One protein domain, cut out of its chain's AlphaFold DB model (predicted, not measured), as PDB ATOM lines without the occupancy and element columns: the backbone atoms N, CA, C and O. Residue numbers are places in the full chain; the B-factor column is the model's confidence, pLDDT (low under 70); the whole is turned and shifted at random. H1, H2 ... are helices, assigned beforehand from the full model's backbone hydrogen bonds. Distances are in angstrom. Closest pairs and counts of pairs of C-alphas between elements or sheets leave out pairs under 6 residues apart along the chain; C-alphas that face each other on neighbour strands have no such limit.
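AT A GLANCE: This is residues 2 to 65 of the 409 residues of an uncharacterized protein of Micromonospora haikouensis (UniProt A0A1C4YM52). With little regular structure, the domain has its longest helix, H1, making a corner with the shorter H2, and the small H3 beyond H2; residues 13 to 20 run extended the other way to H1 before the fold back into it. Residues 2 to 7 stick out at the start, and residues 59 to 65 run back past H1. The 64 printed residues have three named helices, H1, H2 and H3 in that order, and no named strand: all helix, with 24 residues in named elements. It is only just compact, close to loose, with a radius of gyration of the C-alphas of 12.8 A and spans of 33 by 26 by 19 A.

HOW THE PARTS SIT: H1, residues 25 to 36, is close but not clearly touching H2, residues 38 to 44; the closest C-alphas, of Phe 34 and Ala 40, are 6.4 A apart. Their lines are about perpendicular, at 88 degrees. H2 and H3, residues 54 to 58, only just touch, with 3 pairs of C-alphas within 8 A, the closest those of Ala 44 and Ala 56 at 5.2 A. H1 and H3 are apart. In H1, H2 and H3 every O i to N i+4 pair is within hydrogen-bond range.

IN THESE COORDINATES: H1 spans 17.0 A from C-alpha 25 at (-55.685, 41.045, -46.975), H2 9.8 A, and H3 6.4 A to C-alpha 58 at (-48.173, 25.847, -35.449).

THE WHOLE: The farthest C-alphas, of Gln 2 and Ser 22, are 36.9 A apart. The printed part has no cut; H1 to H2 is a tight link and H2 to H3 a short one. Residues 2 to 10 and 47 to 50 have pLDDT under 70.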
ATOM      1  N   GLN A   2     -26.562  48.329 -39.449       38.69
ATOM      2  CA  GLN A   2     -26.118  47.158 -38.695       38.69
ATOM      3  C   GLN A   2     -26.696  45.906 -39.374       38.69
ATOM      4  O   GLN A   2     -27.664  46.000 -40.127       38.69
ATOM      5  N   ALA A   3     -26.087  44.737 -39.159       49.94
ATOM      6  CA  ALA A   3     -26.555  43.473 -39.743       49.94
ATOM      7  C   ALA A   3     -28.019  43.142 -39.373       49.94
ATOM      8  O   ALA A   3     -28.685  42.420 -40.111       49.94
ATOM      9  N   ASP A   4     -28.521  43.735 -38.286       51.53
ATOM     10  CA  ASP A   4     -29.891  43.599 -37.787       51.53
ATOM     11  C   ASP A   4     -30.943  44.376 -38.613       51.53
ATOM     12  O   ASP A   4     -32.140  44.159 -38.431       51.53
ATOM     13  N   ASP A   5     -30.522  45.234 -39.553       45.28
ATOM     14  CA  ASP A   5     -31.411  46.056 -40.396       45.28
ATOM     15  C   ASP A   5     -31.658  45.467 -41.802       45.28
ATOM     16  O   ASP A   5     -32.321  46.090 -42.636       45.28
ATOM     17  N   LEU A   6     -31.093  44.296 -42.124       49.03
ATOM     18  CA  LEU A   6     -31.261  43.683 -43.445       49.03
ATOM     19  C   LEU A   6     -32.611  42.943 -43.544       49.03
ATOM     20  O   LEU A   6     -33.016  42.271 -42.595       49.03
ATOM     21  N   PRO A   7     -33.320  43.019 -44.690       57.31
ATOM     22  CA  PRO A   7     -34.568  42.287 -44.880       57.31
ATOM     23  C   PRO A   7     -34.323  40.785 -44.709       57.31
ATOM     24  O   PRO A   7     -33.355  40.246 -45.243       57.31
ATOM     25  N   ALA A   8     -35.202  40.102 -43.971       61.00
ATOM     26  CA  ALA A   8     -35.105  38.661 -43.764       61.00
ATOM     27  C   ALA A   8     -35.188  37.926 -45.117       61.00
ATOM     28  O   ALA A   8     -36.254  37.839 -45.727       61.00
ATOM     29  N   VAL A   9     -34.053  37.417 -45.596       67.19
ATOM     30  CA  VAL A   9     -33.960  36.604 -46.816       67.19
ATOM     31  C   VAL A   9     -34.188  35.142 -46.446       67.19
ATOM     32  O   VAL A   9     -33.723  34.692 -45.401       67.19
ATOM     33  N   ALA A  10     -34.894  34.392 -47.298       66.31
ATOM     34  CA  ALA A  10     -35.082  32.955 -47.116       66.31
ATOM     35  C   ALA A  10     -33.720  32.249 -46.965       66.31
ATOM     36  O   ALA A  10     -32.929  32.185 -47.903       66.31
ATOM     37  N   ALA A  11     -33.454  31.741 -45.767       73.19
ATOM     38  CA  ALA A  11     -32.195  31.134 -45.355       73.19
ATOM     39  C   ALA A  11     -32.462  30.065 -44.288       73.19
ATOM     40  O   ALA A  11     -33.547  30.001 -43.712       73.19
ATOM     41  N   HIS A  12     -31.458  29.249 -43.969       70.75
ATOM     42  CA  HIS A  12     -31.568  28.188 -42.956       70.75
ATOM     43  C   HIS A  12     -31.823  28.702 -41.526       70.75
ATOM     44  O   HIS A  12     -32.102  27.913 -40.628       70.75
ATOM     45  N   THR A  13     -31.724  30.014 -41.312       74.38
ATOM     46  CA  THR A  13     -31.931  30.698 -40.030       74.38
ATOM     47  C   THR A  13     -33.319  31.327 -39.891       74.38
ATOM     48  O   THR A  13     -33.618  31.885 -38.837       74.38
ATOM     49  N   VAL A  14     -34.177  31.242 -40.918       80.75
ATOM     50  CA  VAL A  14     -35.523  31.835 -40.916       80.75
ATOM     51  C   VAL A  14     -36.591  30.806 -41.277       80.75
ATOM     52  O   VAL A  14     -36.398  29.948 -42.137       80.75
ATOM     53  N   ILE A  15     -37.754  30.910 -40.635       80.88
ATOM     54  CA  ILE A  15     -38.939  30.127 -40.993       80.88
ATOM     55  C   ILE A  15     -39.793  30.986 -41.923       80.88
ATOM     56  O   ILE A  15     -40.231  32.072 -41.549       80.88
ATOM     57  N   VAL A  16     -40.023  30.499 -43.142       83.50
ATOM     58  CA  VAL A  16     -40.847  31.193 -44.138       83.50
ATOM     59  C   VAL A  16     -42.275  30.672 -44.053       83.50
ATOM     60  O   VAL A  16     -42.542  29.516 -44.378       83.50
ATOM     61  N   LEU A  17     -43.197  31.540 -43.641       83.62
ATOM     62  CA  LEU A  17     -44.630  31.264 -43.647       83.62
ATOM     63  C   LEU A  17     -45.244  31.809 -44.938       83.62
ATOM     64  O   LEU A  17     -44.998  32.955 -45.313       83.62
ATOM     65  N   ARG A  18     -46.043  30.985 -45.620       83.94
ATOM     66  CA  ARG A  18     -46.840  31.416 -46.773       83.94
ATOM     67  C   ARG A  18     -48.300  31.510 -46.337       83.94
ATOM     68  O   ARG A  18     -48.802  30.517 -45.812       83.94
ATOM     69  N   PRO A  19     -48.962  32.664 -46.517       83.81
ATOM     70  CA  PRO A  19     -50.379  32.774 -46.214       83.81
ATOM     71  C   PRO A  19     -51.174  31.865 -47.153       83.81
ATOM     72  O   PRO A  19     -50.828  31.734 -48.331       83.81
ATOM     73  N   ASP A  20     -52.236  31.254 -46.631       85.25
ATOM     74  CA  ASP A  20     -53.206  30.563 -47.471       85.25
ATOM     75  C   ASP A  20     -53.855  31.566 -48.439       85.25
ATOM     76  O   ASP A  20     -54.099  32.729 -48.101       85.25
ATOM     77  N   SER A  21     -54.139  31.100 -49.651       81.44
ATOM     78  CA  SER A  21     -54.934  31.817 -50.644       81.44
ATOM     79  C   SER A  21     -56.310  32.251 -50.132       81.44
ATOM     80  O   SER A  21     -56.813  33.269 -50.599       81.44
ATOM     81  N   SER A  22     -56.889  31.531 -49.164       84.19
ATOM     82  CA  SER A  22     -58.188  31.860 -48.570       84.19
ATOM     83  C   SER A  22     -58.162  33.069 -47.629       84.19
ATOM     84  O   SER A  22     -59.220  33.626 -47.357       84.19
ATOM     85  N   LEU A  23     -56.984  33.470 -47.127       82.25
ATOM     86  CA  LEU A  23     -56.865  34.588 -46.188       82.25
ATOM     87  C   LEU A  23     -57.073  35.923 -46.898       82.25
ATOM     88  O   LEU A  23     -56.361  36.230 -47.865       82.25
ATOM     89  N   GLN A  24     -57.966  36.739 -46.351       82.44
ATOM     90  CA  GLN A  24     -58.210  38.109 -46.778       82.44
ATOM     91  C   GLN A  24     -56.998  39.012 -46.470       82.44
ATOM     92  O   GLN A  24     -56.201  38.710 -45.572       82.44
ATOM     93  N   PRO A  25     -56.816  40.135 -47.192       80.38
ATOM     94  CA  PRO A  25     -55.685  41.045 -46.975       80.38
ATOM     95  C   PRO A  25     -55.543  41.533 -45.523       80.38
ATOM     96  O   PRO A  25     -54.436  41.512 -44.976       80.38
ATOM     97  N   TYR A  26     -56.655  41.890 -44.874       78.81
ATOM     98  CA  TYR A  26     -56.655  42.386 -43.495       78.81
ATOM     99  C   TYR A  26     -56.265  41.301 -42.476       78.81
ATOM    100  O   TYR A  26     -55.522  41.578 -41.534       78.81
ATOM    101  N   GLU A  27     -56.670  40.044 -42.691       83.94
ATOM    102  CA  GLU A  27     -56.281  38.913 -41.838       83.94
ATOM    103  C   GLU A  27     -54.768  38.685 -41.909       83.94
ATOM    104  O   GLU A  27     -54.102  38.505 -40.889       83.94
ATOM    105  N   ARG A  28     -54.185  38.775 -43.114       85.00
ATOM    106  CA  ARG A  28     -52.728  38.673 -43.302       85.00
ATOM    107  C   ARG A  28     -51.994  39.787 -42.565       85.00
ATOM    108  O   ARG A  28     -50.941  39.531 -41.974       85.00
ATOM    109  N   LEU A  29     -52.528  41.009 -42.599       81.56
ATOM    110  CA  LEU A  29     -51.978  42.138 -41.855       81.56
ATOM    111  C   LEU A  29     -52.041  41.876 -40.345       81.56
ATOM    112  O   LEU A  29     -51.019  42.035 -39.675       81.56
ATOM    113  N   LEU A  30     -53.181  41.415 -39.823       85.38
ATOM    114  CA  LEU A  30     -53.357  41.101 -38.403       85.38
ATOM    115  C   LEU A  30     -52.376  40.019 -37.941       85.38
ATOM    116  O   LEU A  30     -51.647  40.234 -36.972       85.38
ATOM    117  N   VAL A  31     -52.280  38.897 -38.665       87.81
ATOM    118  CA  VAL A  31     -51.315  37.826 -38.358       87.81
ATOM    119  C   VAL A  31     -49.889  38.372 -38.372       87.81
ATOM    120  O   VAL A  31     -49.112  38.118 -37.451       87.81
ATOM    121  N   LYS A  32     -49.536  39.176 -39.383       87.00
ATOM    122  CA  LYS A  32     -48.210  39.793 -39.485       87.00
ATOM    123  C   LYS A  32     -47.907  40.701 -38.293       87.00
ATOM    124  O   LYS A  32     -46.782  40.665 -37.799       87.00
ATOM    125  N   GLN A  33     -48.861  41.511 -37.836       86.62
ATOM    126  CA  GLN A  33     -48.653  42.383 -36.676       86.62
ATOM    127  C   GLN A  33     -48.597  41.590 -35.374       86.62
ATOM    128  O   GLN A  33     -47.706  41.832 -34.564       86.62
ATOM    129  N   PHE A  34     -49.465  40.593 -35.203       87.75
ATOM    130  CA  PHE A  34     -49.440  39.708 -34.045       87.75
ATOM    131  C   PHE A  34     -48.078  39.023 -33.895       87.75
ATOM    132  O   PHE A  34     -47.477  39.102 -32.828       87.75
ATOM    133  N   LEU A  35     -47.528  38.461 -34.977       88.00
ATOM    134  CA  LEU A  35     -46.202  37.826 -34.973       88.00
ATOM    135  C   LEU A  35     -45.049  38.791 -34.638       88.00
ATOM    136  O   LEU A  35     -43.969  38.339 -34.260       88.00
ATOM    137  N   ARG A  36     -45.254  40.111 -34.760       86.06
ATOM    138  CA  ARG A  36     -44.278  41.141 -34.359       86.06
ATOM    139  C   ARG A  36     -44.388  41.533 -32.889       86.06
ATOM    140  O   ARG A  36     -43.469  42.169 -32.374       86.06
ATOM    141  N   LEU A  37     -45.479  41.179 -32.210       84.56
ATOM    142  CA  LEU A  37     -45.654  41.507 -30.803       84.56
ATOM    143  C   LEU A  37     -44.672  40.702 -29.938       84.56
ATOM    144  O   LEU A  37     -44.485  39.502 -30.167       84.56
ATOM    145  N   PRO A  38     -44.114  41.306 -28.870       84.19
ATOM    146  CA  PRO A  38     -43.320  40.575 -27.883       84.19
ATOM    147  C   PRO A  38     -44.059  39.361 -27.315       84.19
ATOM    148  O   PRO A  38     -43.441  38.337 -27.052       84.19
ATOM    149  N   LEU A  39     -45.390  39.449 -27.193       84.44
ATOM    150  CA  LEU A  39     -46.246  38.351 -26.754       84.44
ATOM    151  C   LEU A  39     -46.132  37.123 -27.665       84.44
ATOM    152  O   LEU A  39     -45.916  36.025 -27.163       84.44
ATOM    153  N   ALA A  40     -46.225  37.295 -28.987       84.62
ATOM    154  CA  ALA A  40     -46.101  36.179 -29.920       84.62
ATOM    155  C   ALA A  40     -44.707  35.548 -29.854       84.62
ATOM    156  O   ALA A  40     -44.592  34.328 -29.907       84.62
ATOM    157  N   LYS A  41     -43.656  36.354 -29.649       82.25
ATOM    158  CA  LYS A  41     -42.302  35.837 -29.403       82.25
ATOM    159  C   LYS A  41     -42.247  34.993 -28.128       82.25
ATOM    160  O   LYS A  41     -41.727  33.887 -28.180       82.25
ATOM    161  N   THR A  42     -42.796  35.484 -27.018       82.25
ATOM    162  CA  THR A  42     -42.842  34.747 -25.745       82.25
ATOM    163  C   THR A  42     -43.607  33.433 -25.881       82.25
ATOM    164  O   THR A  42     -43.131  32.411 -25.400       82.25
ATOM    165  N   LEU A  43     -44.751  33.441 -26.569       82.31
ATOM    166  CA  LEU A  43     -45.560  32.244 -26.816       82.31
ATOM    167  C   LEU A  43     -44.859  31.251 -27.754       82.31
ATOM    168  O   LEU A  43     -44.949  30.050 -27.551       82.31
ATOM    169  N   ALA A  44     -44.121  31.737 -28.755       81.88
ATOM    170  CA  ALA A  44     -43.385  30.894 -29.698       81.88
ATOM    171  C   ALA A  44     -42.139  30.217 -29.099       81.88
ATOM    172  O   ALA A  44     -41.607  29.274 -29.694       81.88
ATOM    173  N   THR A  45     -41.609  30.745 -27.991       80.44
ATOM    174  CA  THR A  45     -40.352  30.287 -27.376       80.44
ATOM    175  C   THR A  45     -40.516  29.786 -25.941       80.44
ATOM    176  O   THR A  45     -39.506  29.557 -25.267       80.44
ATOM    177  N   ASP A  46     -41.756  29.660 -25.458       70.44
ATOM    178  CA  ASP A  46     -42.101  29.394 -24.054       70.44
ATOM    179  C   ASP A  46     -41.401  30.352 -23.064       70.44
ATOM    180  O   ASP A  46     -41.119  30.006 -21.919       70.44
ATOM    181  N   GLY A  47     -41.049  31.561 -23.517       65.31
ATOM    182  CA  GLY A  47     -40.338  32.584 -22.741       65.31
ATOM    183  C   GLY A  47     -38.856  32.308 -22.446       65.31
ATOM    184  O   GLY A  47     -38.204  33.157 -21.841       65.31
ATOM    185  N   VAL A  48     -38.301  31.167 -22.874       62.78
ATOM    186  CA  VAL A  48     -36.936  30.722 -22.507       62.78
ATOM    187  C   VAL A  48     -36.055  30.432 -23.736       62.78
ATOM    188  O   VAL A  48     -34.829  30.484 -23.657       62.78
ATOM    189  N   GLY A  49     -36.651  30.148 -24.897       64.31
ATOM    190  CA  GLY A  49     -35.922  29.765 -26.109       64.31
ATOM    191  C   GLY A  49     -35.306  30.930 -26.899       64.31
ATOM    192  O   GLY A  49     -35.943  31.957 -27.126       64.31
ATOM    193  N   VAL A  50     -34.082  30.728 -27.405       69.06
ATOM    194  CA  VAL A  50     -33.408  31.624 -28.377       69.06
ATOM    195  C   VAL A  50     -33.872  31.352 -29.820       69.06
ATOM    196  O   VAL A  50     -33.776  32.220 -30.684       69.06
ATOM    197  N   HIS A  51     -34.418  30.158 -30.080       74.75
ATOM    198  CA  HIS A  51     -34.883  29.722 -31.398       74.75
ATOM    199  C   HIS A  51     -36.373  29.389 -31.384       74.75
ATOM    200  O   HIS A  51     -36.863  28.739 -30.462       74.75
ATOM    201  N   ILE A  52     -37.067  29.781 -32.451       79.44
ATOM    202  CA  ILE A  52     -38.471  29.444 -32.678       79.44
ATOM    203  C   ILE A  52     -38.540  28.064 -33.333       79.44
ATOM    204  O   ILE A  52     -37.910  27.824 -34.365       79.44
ATOM    205  N   ARG A  53     -39.311  27.147 -32.745       79.44
ATOM    206  CA  ARG A  53     -39.533  25.809 -33.308       79.44
ATOM    207  C   ARG A  53     -40.763  25.823 -34.225       79.44
ATOM    208  O   ARG A  53     -41.770  26.418 -33.848       79.44
ATOM    209  N   PRO A  54     -40.751  25.120 -35.374       80.94
ATOM    210  CA  PRO A  54     -41.915  25.049 -36.263       80.94
ATOM    211  C   PRO A  54     -43.199  24.556 -35.581       80.94
ATOM    212  O   PRO A  54     -44.285  25.018 -35.912       80.94
ATOM    213  N   ILE A  55     -43.077  23.641 -34.612       82.38
ATOM    214  CA  ILE A  55     -44.232  23.122 -33.869       82.38
ATOM    215  C   ILE A  55     -44.862  24.191 -32.965       82.38
ATOM    216  O   ILE A  55     -46.076  24.342 -32.972       82.38
ATOM    217  N   ALA A  56     -44.041  25.019 -32.312       81.25
ATOM    218  CA  ALA A  56     -44.511  26.125 -31.480       81.25
ATOM    219  C   ALA A  56     -45.183  27.230 -32.313       81.25
ATOM    220  O   ALA A  56     -46.161  27.825 -31.881       81.25
ATOM    221  N   LEU A  57     -44.717  27.466 -33.549       84.25
ATOM    222  CA  LEU A  57     -45.414  28.354 -34.492       84.25
ATOM    223  C   LEU A  57     -46.776  27.808 -34.925       84.25
ATOM    224  O   LEU A  57     -47.692  28.589 -35.161       84.25
ATOM    225  N   ARG A  58     -46.911  26.484 -35.057       84.88
ATOM    226  CA  ARG A  58     -48.173  25.847 -35.449       84.88
ATOM    227  C   ARG A  58     -49.226  25.926 -34.343       84.88
ATOM    228  O   ARG A  58     -50.409  26.015 -34.646       84.88
ATOM    229  N   GLU A  59     -48.791  25.869 -33.092       85.81
ATOM    230  CA  GLU A  59     -49.654  25.908 -31.904       85.81
ATOM    231  C   GLU A  59     -49.932  27.334 -31.414       85.81
ATOM    232  O   GLU A  59     -50.641  27.533 -30.429       85.81
ATOM    233  N   LEU A  60     -49.380  28.337 -32.097       86.50
ATOM    234  CA  LEU A  60     -49.459  29.720 -31.669       86.50
ATOM    235  C   LEU A  60     -50.909  30.222 -31.786       86.50
ATOM    236  O   LEU A  60     -51.490  30.159 -32.873       86.50
ATOM    237  N   PRO A  61     -51.513  30.728 -30.695       86.00
ATOM    238  CA  PRO A  61     -52.902  31.163 -30.705       86.00
ATOM    239  C   PRO A  61     -53.011  32.511 -31.422       86.00
ATOM    240  O   PRO A  61     -52.878  33.572 -30.813       86.00
ATOM    241  N   VAL A  62     -53.206  32.467 -32.740       84.31
ATOM    242  CA  VAL A  62     -53.427  33.666 -33.552       84.31
ATOM    243  C   VAL A  62     -54.816  34.234 -33.237       84.31
ATOM    244  O   VAL A  62     -55.791  33.481 -33.312       84.31
ATOM    245  N   PRO A  63     -54.933  35.531 -32.894       81.00
ATOM    246  CA  PRO A  63     -56.222  36.162 -32.646       81.00
ATOM    247  C   PRO A  63     -57.135  36.038 -33.868       81.00
ATOM    248  O   PRO A  63     -56.727  36.383 -34.977       81.00
ATOM    249  N   GLN A  64     -58.356  35.560 -33.647       80.62
ATOM    250  CA  GLN A  64     -59.419  35.564 -34.648       80.62
ATOM    251  C   GLN A  64     -60.313  36.774 -34.364       80.62
ATOM    252  O   GLN A  64     -60.890  36.826 -33.275       80.62
ATOM    253  N   PRO A  65     -60.371  37.770 -35.264       79.12
ATOM    254  CA  PRO A  65     -61.277  38.895 -35.098       79.12
ATOM    255  C   PRO A  65     -62.729  38.413 -35.216       79.12
ATOM    256  O   PRO A  65     -63.023  37.493 -35.979       79.12
TER     257      PRO A  65